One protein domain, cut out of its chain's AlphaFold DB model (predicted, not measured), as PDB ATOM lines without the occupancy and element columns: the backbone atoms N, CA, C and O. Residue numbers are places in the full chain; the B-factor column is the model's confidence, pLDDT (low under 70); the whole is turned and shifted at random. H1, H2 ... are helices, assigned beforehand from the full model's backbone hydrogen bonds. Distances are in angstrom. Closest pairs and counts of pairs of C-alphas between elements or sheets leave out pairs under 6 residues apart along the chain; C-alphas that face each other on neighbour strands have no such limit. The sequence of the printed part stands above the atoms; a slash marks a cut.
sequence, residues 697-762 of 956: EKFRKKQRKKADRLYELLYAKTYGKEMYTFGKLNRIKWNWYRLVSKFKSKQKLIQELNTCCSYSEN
ATOM      1  N   GLU A 697     118.908 109.102  87.860       87.50
ATOM      2  CA  GLU A 697     117.777 110.034  87.764       87.50
ATOM      3  C   GLU A 697     117.236 110.477  89.132       87.50
ATOM      4  O   GLU A 697     116.841 111.634  89.307       87.50
ATOM      5  N   LYS A 698     117.237 109.583  90.132       89.88
ATOM      6  CA  LYS A 698     116.779 109.920  91.490       89.88
ATOM      7  C   LYS A 698     117.717 110.935  92.137       89.88
ATOM      8  O   LYS A 698     117.234 111.878  92.772       89.88
ATOM      9  N   PHE A 699     119.026 110.770  91.940       89.50
ATOM     10  CA  PHE A 699     120.028 111.727  92.396       89.50
ATOM     11  C   PHE A 699     119.811 113.094  91.739       89.50
ATOM     12  O   PHE A 699     119.601 114.073  92.455       89.50
ATOM     13  N   ARG A 700     119.708 113.160  90.404       87.19
ATOM     14  CA  ARG A 700     119.466 114.421  89.672       87.19
ATOM     15  C   ARG A 700     118.194 115.138  90.116       87.19
ATOM     16  O   ARG A 700     118.194 116.351  90.315       87.19
ATOM     17  N   LYS A 701     117.095 114.407  90.341       87.44
ATOM     18  CA  LYS A 701     115.849 114.994  90.873       87.44
ATOM     19  C   LYS A 701     116.055 115.606  92.263       87.44
ATOM     20  O   LYS A 701     115.479 116.656  92.553       87.44
ATOM     21  N   LYS A 702     116.856 114.972  93.127       89.00
ATOM     22  CA  LYS A 702     117.200 115.487  94.464       89.00
ATOM     23  C   LYS A 702     118.142 116.692  94.380       89.00
ATOM     24  O   LYS A 702     117.899 117.684  95.066       89.00
ATOM     25  N   GLN A 703     119.162 116.617  93.530       87.81
ATOM     26  CA  GLN A 703     120.110 117.690  93.238       87.81
ATOM     27  C   GLN A 703     119.376 118.935  92.736       87.81
ATOM     28  O   GLN A 703     119.512 119.996  93.336       87.81
ATOM     29  N   ARG A 704     118.499 118.793  91.735       85.38
ATOM     30  CA  ARG A 704     117.690 119.896  91.203       85.38
ATOM     31  C   ARG A 704     116.840 120.561  92.282       85.38
ATOM     32  O   ARG A 704     116.932 121.764  92.471       85.38
ATOM     33  N   LYS A 705     116.087 119.783  93.068       88.00
ATOM     34  CA  LYS A 705     115.288 120.330  94.182       88.00
ATOM     35  C   LYS A 705     116.146 121.071  95.214       88.00
ATOM     36  O   LYS A 705     115.680 122.034  95.820       88.00
ATOM     37  N   LYS A 706     117.377 120.606  95.457       90.06
ATOM     38  CA  LYS A 706     118.329 121.266  96.359       90.06
ATOM     39  C   LYS A 706     118.843 122.575  95.753       90.06
ATOM     40  O   LYS A 706     118.830 123.576  96.464       90.06
ATOM     41  N   ALA A 707     119.237 122.576  94.481       87.94
ATOM     42  CA  ALA A 707     119.652 123.770  93.749       87.94
ATOM     43  C   ALA A 707     118.531 124.821  93.712       87.94
ATOM     44  O   ALA A 707     118.764 125.954  94.124       87.94
ATOM     45  N   ASP A 708     117.300 124.423  93.369       86.25
ATOM     46  CA  ASP A 708     116.123 125.302  93.373       86.25
ATOM     47  C   ASP A 708     115.928 125.952  94.752       86.25
ATOM     48  O   ASP A 708     115.802 127.168  94.882       86.25
ATOM     49  N   ARG A 709     116.011 125.157  95.827       88.88
ATOM     50  CA  ARG A 709     115.895 125.665  97.201       88.88
ATOM     51  C   ARG A 709     117.023 126.632  97.580       88.88
ATOM     52  O   ARG A 709     116.772 127.605  98.290       88.88
ATOM     53  N   LEU A 710     118.264 126.347  97.185       90.62
ATOM     54  CA  LEU A 710     119.414 127.218  97.456       90.62
ATOM     55  C   LEU A 710     119.285 128.546  96.711       90.62
ATOM     56  O   LEU A 710     119.553 129.599  97.287       90.62
ATOM     57  N   TYR A 711     118.799 128.501  95.477       88.69
ATOM     58  CA  TYR A 711     118.506 129.673  94.671       88.69
ATOM     59  C   TYR A 711     117.413 130.544  95.303       88.69
ATOM     60  O   TYR A 711     117.615 131.741  95.502       88.69
ATOM     61  N   GLU A 712     116.292 129.943  95.721       87.88
ATOM     62  CA  GLU A 712     115.213 130.630  96.446       87.88
ATOM     63  C   GLU A 712     115.726 131.274  97.751       87.88
ATOM     64  O   GLU A 712     115.361 132.405  98.079       87.88
ATOM     65  N   LEU A 713     116.619 130.592  98.484       90.88
ATOM     66  CA  LEU A 713     117.274 131.133  99.681       90.88
ATOM     67  C   LEU A 713     118.202 132.310  99.360       90.88
ATOM     68  O   LEU A 713     118.207 133.285 100.111       90.88
ATOM     69  N   LEU A 714     118.977 132.237  98.276       90.81
ATOM     70  CA  LEU A 714     119.869 133.312  97.829       90.81
ATOM     71  C   LEU A 714     119.087 134.544  97.376       90.81
ATOM     72  O   LEU A 714     119.438 135.659  97.769       90.81
ATOM     73  N   TYR A 715     117.989 134.355  96.643       88.44
ATOM     74  CA  TYR A 715     117.062 135.433  96.298       88.44
ATOM     75  C   TYR A 715     116.446 136.055  97.549       88.44
ATOM     76  O   TYR A 715     116.496 137.272  97.716       88.44
ATOM     77  N   ALA A 716     115.929 135.242  98.475       89.31
ATOM     78  CA  ALA A 716     115.356 135.742  99.724       89.31
ATOM     79  C   ALA A 716     116.384 136.496 100.581       89.31
ATOM     80  O   ALA A 716     116.040 137.487 101.227       89.31
ATOM     81  N   LYS A 717     117.649 136.056 100.567       90.31
ATOM     82  CA  LYS A 717     118.747 136.720 101.273       90.31
ATOM     83  C   LYS A 717     119.148 138.045 100.626       90.31
ATOM     84  O   LYS A 717     119.484 138.974 101.350       90.31
ATOM     85  N   THR A 718     119.114 138.115  99.297       88.81
ATOM     86  CA  THR A 718     119.563 139.284  98.523       88.81
ATOM     87  C   THR A 718     118.480 140.367  98.451       88.81
ATOM     88  O   THR A 718     118.770 141.531  98.714       88.81
ATOM     89  N   TYR A 719     117.226 139.981  98.184       87.06
ATOM     90  CA  TYR A 719     116.124 140.901  97.852       87.06
ATOM     91  C   TYR A 719     114.986 140.934  98.890       87.06
ATOM     92  O   TYR A 719     114.032 141.694  98.756       87.06
ATOM     93  N   GLY A 720     115.034 140.107  99.941       80.38
ATOM     94  CA  GLY A 720     113.858 139.696 100.721       80.38
ATOM     95  C   GLY A 720     112.886 140.774 101.225       80.38
ATOM     96  O   GLY A 720     111.702 140.485 101.355       80.38
ATOM     97  N   LYS A 721     113.334 141.986 101.581       70.12
ATOM     98  CA  LYS A 721     112.427 143.062 102.048       70.12
ATOM     99  C   LYS A 721     111.755 143.835 100.911       70.12
ATOM    100  O   LYS A 721     110.692 144.394 101.142       70.12
ATOM    101  N   GLU A 722     112.376 143.852  99.743       69.12
ATOM    102  CA  GLU A 722     111.977 144.645  98.576       69.12
ATOM    103  C   GLU A 722     111.116 143.836  97.603       69.12
ATOM    104  O   GLU A 722     110.481 144.395  96.718       69.12
ATOM    105  N   MET A 723     111.046 142.517  97.801       67.56
ATOM    106  CA  MET A 723     110.269 141.606  96.973       67.56
ATOM    107  C   MET A 723     109.169 140.934  97.806       67.56
ATOM    108  O   MET A 723     109.449 140.357  98.862       67.56
ATOM    109  N   TYR A 724     107.916 140.993  97.344       58.50
ATOM    110  CA  TYR A 724     106.760 140.424  98.060       58.50
ATOM    111  C   TYR A 724     106.459 138.962  97.674       58.50
ATOM    112  O   TYR A 724     105.939 138.211  98.506       58.50
ATOM    113  N   THR A 725     106.846 138.542  96.464       59.34
ATOM    114  CA  THR A 725     106.765 137.172  95.917       59.34
ATOM    115  C   THR A 725     107.916 136.931  94.929       59.34
ATOM    116  O   THR A 725     108.332 137.862  94.252       59.34
ATOM    117  N   PHE A 726     108.427 135.697  94.821       67.38
ATOM    118  CA  PHE A 726     109.447 135.308  93.829       67.38
ATOM    119  C   PHE A 726     108.954 134.117  92.998       67.38
ATOM    120  O   PHE A 726     108.641 133.060  93.553       67.38
ATOM    121  N   GLY A 727     108.861 134.277  91.674       70.38
ATOM    122  CA  GLY A 727     108.309 133.254  90.780       70.38
ATOM    123  C   GLY A 727     106.905 132.801  91.207       70.38
ATOM    124  O   GLY A 727     106.043 133.620  91.510       70.38
ATOM    125  N   LYS A 728     106.681 131.481  91.283       69.56
ATOM    126  CA  LYS A 728     105.402 130.874  91.717       69.56
ATOM    127  C   LYS A 728     105.264 130.724  93.246       69.56
ATOM    128  O   LYS A 728     104.385 130.000  93.716       69.56
ATOM    129  N   LEU A 729     106.145 131.332  94.046       74.81
ATOM    130  CA  LEU A 729     106.120 131.187  95.506       74.81
ATOM    131  C   LEU A 729     105.069 132.085  96.155       74.81
ATOM    132  O   LEU A 729     105.059 133.298  95.961       74.81
ATOM    133  N   ASN A 730     104.245 131.495  97.024       79.50
ATOM    134  CA  ASN A 730     103.331 132.265  97.860       79.50
ATOM    135  C   ASN A 730     104.076 133.039  98.970       79.50
ATOM    136  O   ASN A 730     105.197 132.704  99.371       79.50
ATOM    137  N   ARG A 731     103.411 134.066  99.510       81.00
ATOM    138  CA  ARG A 731     103.958 134.979 100.529       81.00
ATOM    139  C   ARG A 731     104.444 134.267 101.800       81.00
ATOM    140  O   ARG A 731     105.433 134.689 102.396       81.00
ATOM    141  N   ILE A 732     103.775 133.189 102.214       83.44
ATOM    142  CA  ILE A 732     104.128 132.423 103.423       83.44
ATOM    143  C   ILE A 732     105.477 131.721 103.222       83.44
ATOM    144  O   ILE A 732     106.387 131.886 104.035       83.44
ATOM    145  N   LYS A 733     105.630 130.995 102.108       83.81
ATOM    146  CA  LYS A 733     106.869 130.286 101.762       83.81
ATOM    147  C   LYS A 733     108.032 131.264 101.565       83.81
ATOM    148  O   LYS A 733     109.133 131.005 102.046       83.81
ATOM    149  N   TRP A 734     107.779 132.418 100.945       86.25
ATOM    150  CA  TRP A 734     108.776 133.482 100.800       86.25
ATOM    151  C   TRP A 734     109.256 134.033 102.151       86.25
ATOM    152  O   TRP A 734     110.459 134.098 102.407       86.25
ATOM    153  N   ASN A 735     108.334 134.357 103.063       85.88
ATOM    154  CA  ASN A 735     108.688 134.821 104.408       85.88
ATOM    155  C   ASN A 735     109.480 133.775 105.202       85.88
ATOM    156  O   ASN A 735     110.418 134.130 105.919       85.88
ATOM    157  N   TRP A 736     109.157 132.491 105.038       88.81
ATOM    158  CA  TRP A 736     109.933 131.412 105.639       88.81
ATOM    159  C   TRP A 736     111.365 131.357 105.085       88.81
ATOM    160  O   TRP A 736     112.314 131.314 105.867       88.81
ATOM    161  N   TYR A 737     111.565 131.466 103.766       89.56
ATOM    162  CA  TYR A 737     112.913 131.532 103.185       89.56
ATOM    163  C   TYR A 737     113.706 132.763 103.622       89.56
ATOM    164  O   TYR A 737     114.905 132.661 103.886       89.56
ATOM    165  N   ARG A 738     113.053 133.916 103.776       88.31
ATOM    166  CA  ARG A 738     113.684 135.120 104.339       88.31
ATOM    167  C   ARG A 738     114.167 134.913 105.771       88.31
ATOM    168  O   ARG A 738     115.186 135.480 106.154       88.31
ATOM    169  N   LEU A 739     113.442 134.130 106.568       89.50
ATOM    170  CA  LEU A 739     113.859 133.786 107.923       89.50
ATOM    171  C   LEU A 739     115.017 132.779 107.894       89.50
ATOM    172  O   LEU A 739     116.054 133.021 108.505       89.50
ATOM    173  N   VAL A 740     114.868 131.686 107.141       92.00
ATOM    174  CA  VAL A 740     115.838 130.579 107.107       92.00
ATOM    175  C   VAL A 740     117.168 130.985 106.466       92.00
ATOM    176  O   VAL A 740     118.230 130.562 106.919       92.00
ATOM    177  N   SER A 741     117.146 131.851 105.451       90.50
ATOM    178  CA  SER A 741     118.364 132.346 104.796       90.50
ATOM    179  C   SER A 741     119.281 133.145 105.730       90.50
ATOM    180  O   SER A 741     120.463 133.301 105.423       90.50
ATOM    181  N   LYS A 742     118.802 133.612 106.894       88.69
ATOM    182  CA  LYS A 742     119.635 134.292 107.903       88.69
ATOM    183  C   LYS A 742     120.643 133.362 108.580       88.69
ATOM    184  O   LYS A 742     121.700 133.840 108.973       88.69
ATOM    185  N   PHE A 743     120.365 132.059 108.663       93.06
ATOM    186  CA  PHE A 743     121.226 131.091 109.360       93.06
ATOM    187  C   PHE A 743     122.506 130.711 108.599       93.06
ATOM    188  O   PHE A 743     123.388 130.074 109.171       93.06
ATOM    189  N   LYS A 744     122.633 131.072 107.317       92.38
ATOM    190  CA  LYS A 744     123.851 130.851 106.518       92.38
ATOM    191  C   LYS A 744     124.315 132.160 105.896       92.38
ATOM    192  O   LYS A 744     123.481 132.966 105.486       92.38
ATOM    193  N   SER A 745     125.626 132.385 105.806       92.44
ATOM    194  CA  SER A 745     126.172 133.528 105.060       92.44
ATOM    195  C   SER A 745     125.844 133.405 103.566       92.44
ATOM    196  O   SER A 745     125.569 132.310 103.071       92.44
ATOM    197  N   LYS A 746     125.840 134.533 102.838       91.00
ATOM    198  CA  LYS A 746     125.549 134.529 101.394       91.00
ATOM    199  C   LYS A 746     126.621 133.728 100.654       91.00
ATOM    200  O   LYS A 746     126.275 132.835  99.893       91.00
ATOM    201  N   GLN A 747     127.886 133.946 101.008       91.31
ATOM    202  CA  GLN A 747     129.028 133.184 100.507       91.31
ATOM    203  C   GLN A 747     128.857 131.669 100.693       91.31
ATOM    204  O   GLN A 747     129.035 130.915  99.743       91.31
ATOM    205  N   LYS A 748     128.418 131.210 101.875       92.88
ATOM    206  CA  LYS A 748     128.179 129.779 102.118       92.88
ATOM    207  C   LYS A 748     127.052 129.219 101.248       92.88
ATOM    208  O   LYS A 748     127.151 128.094 100.779       92.88
ATOM    209  N   LEU A 749     125.979 129.982 101.039       93.31
ATOM    210  CA  LEU A 749     124.885 129.562 100.158       93.31
ATOM    211  C   LEU A 749     125.320 129.493  98.687       93.31
ATOM    212  O   LEU A 749     124.900 128.571  97.995       93.31
ATOM    213  N   ILE A 750     126.158 130.428  98.229       91.75
ATOM    214  CA  ILE A 750     126.728 130.417  96.873       91.75
ATOM    215  C   ILE A 750     127.630 129.195  96.693       91.75
ATOM    216  O   ILE A 750     127.426 128.432  95.756       91.75
ATOM    217  N   GLN A 751     128.545 128.947  97.636       91.19
ATOM    218  CA  GLN A 751     129.403 127.759  97.624       91.19
ATOM    219  C   GLN A 751     128.574 126.470  97.604       91.19
ATOM    220  O   GLN A 751     128.812 125.594  96.779       91.19
ATOM    221  N   GLU A 752     127.552 126.364  98.462       93.00
ATOM    222  CA  GLU A 752     126.653 125.207  98.476       93.00
ATOM    223  C   GLU A 752     125.896 125.029  97.155       93.00
ATOM    224  O   GLU A 752     125.631 123.886  96.780       93.00
ATOM    225  N   LEU A 753     125.534 126.120  96.469       90.44
ATOM    226  CA  LEU A 753     124.881 126.074  95.161       90.44
ATOM    227  C   LEU A 753     125.863 125.630  94.076       90.44
ATOM    228  O   LEU A 753     125.552 124.673  93.377       90.44
ATOM    229  N   ASN A 754     127.052 126.232  93.999       89.56
ATOM    230  CA  ASN A 754     128.082 125.850  93.034       89.56
ATOM    231  C   ASN A 754     128.461 124.369  93.191       89.56
ATOM    232  O   ASN A 754     128.370 123.609  92.235       89.56
ATOM    233  N   THR A 755     128.741 123.910  94.421       90.19
ATOM    234  CA  THR A 755     128.986 122.484  94.701       90.19
ATOM    235  C   THR A 755     127.778 121.617  94.353       90.19
ATOM    236  O   THR A 755     127.936 120.502  93.873       90.19
ATOM    237  N   CYS A 756     126.551 122.085  94.603       89.38
ATOM    238  CA  CYS A 756     125.357 121.329  94.233       89.38
ATOM    239  C   CYS A 756     125.221 121.177  92.715       89.38
ATOM    240  O   CYS A 756     124.729 120.141  92.282       89.38
ATOM    241  N   CYS A 757     125.610 122.183  91.934       85.88
ATOM    242  CA  CYS A 757     125.537 122.173  90.476       85.88
ATOM    243  C   CYS A 757     126.664 121.345  89.843       85.88
ATOM    244  O   CYS A 757     126.380 120.580  88.927       85.88
ATOM    245  N   SER A 758     127.891 121.427  90.367       87.19
ATOM    246  CA  SER A 758     129.057 120.729  89.806       87.19
ATOM    247  C   SER A 758     129.210 119.273  90.260       87.19
ATOM    248  O   SER A 758     129.846 118.474  89.573       87.19
ATOM    249  N   TYR A 759     128.643 118.893  91.411       86.94
ATOM    250  CA  TYR A 759     128.818 117.551  91.968       86.94
ATOM    251  C   TYR A 759     127.963 116.490  91.263       86.94
ATOM    252  O   TYR A 759     126.741 116.608  91.171       86.94
ATOM    253  N   SER A 760     128.613 115.394  90.872       85.12
ATOM    254  CA  SER A 760     127.992 114.179  90.349       85.12
ATOM    255  C   SER A 760     128.487 112.973  91.152       85.12
ATOM    256  O   SER A 760     129.692 112.793  91.307       85.12
ATOM    257  N   GLU A 761     127.574 112.131  91.638       87.31
ATOM    258  CA  GLU A 761     127.887 110.875  92.336       87.31
ATOM    259  C   GLU A 761     128.308 109.790  91.335       87.31
ATOM    260  O   GLU A 761     129.266 109.061  91.569       87.31
ATOM    261  N   ASN A 762     127.622 109.722  90.188       88.75
ATOM    262  CA  ASN A 762     127.885 108.766  89.112       88.75
ATOM    263  C   ASN A 762     128.023 109.512  87.771       88.75
ATOM    264  O   ASN A 762     127.053 109.579  87.008       88.75
TER     265      ASN A 762
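This is residues 697 to 762 of the 956 residues of the protein "Phosphorylcholine metabolism protein LicD" of Anaerocolumna xylanovorans DSM 12503 (UniProt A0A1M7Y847). Two helices, the long H1 and the shorter H3, lie side by side and run opposite ways, and the third, H2, crosses H1 near its last residues, about perpendicular to it. A long loop, residues 720 to 730, leads round from the end of H1 to the start of H2, and the first and last printed residues lie toward the other end of the long axis. The printed part has 66 residues, with three named helices in the order H1, H2, H3 and no named strand; the class is all helix. It is only just compact, close to loose, with a radius of gyration of the C-alphas of 12.6 A, and its outline is elongated, spanning 40 by 24 by 15 A.

H1, residues 697 to 719, is the longest helix, with 23 residues and 32.5 A from first to last C-alpha. It begins at C-alpha 697, (117.777, 110.034, 87.764), and ends at C-alpha 719, (116.124, 140.901, 97.852). H2, residues 731 to 743, measures 19.8 A and begins at C-alpha 731, (103.958, 134.979, 100.529). H3, residues 746 to 758, measures 18.4 A and ends at C-alpha 758, (129.057, 120.729, 89.806).

H1 touches both other helices. It touches H2 with residues 712 to 717 alone; the closest C-alphas are those of Ala 716 and Arg 738, 4.9 A apart. The lines of H1 and H2 stand at 87 degrees, about perpendicular. H1 and H3 touch with 15 pairs of C-alphas within 8 A, the closest being those of Ala 707 and Leu 753 at 5.9 A. They run opposite ways at a shallow tilt of 23 degrees, their centres 9.7 A apart. H2 and H3 are only just apart, their closest C-alphas at 8.5 A, although a tight link of two residues joins them. In H1 and H3 every O i to N i+4 pair is within hydrogen-bond range; in H2, 7 of 9 are.

The C-alphas of Glu 722 and Asn 762 are the two farthest apart, at 40.4 A, while those of the first and last printed residues, Glu 697 and Asn 762, are 10.3 A apart. The printed part has no cut. The link from H1 to H2, with 11 residues, is long. The mean pLDDT of the printed part is 85.7; the residues under 70, where the model's confidence is low, are 722 to 726 and 728, which lie in this long link.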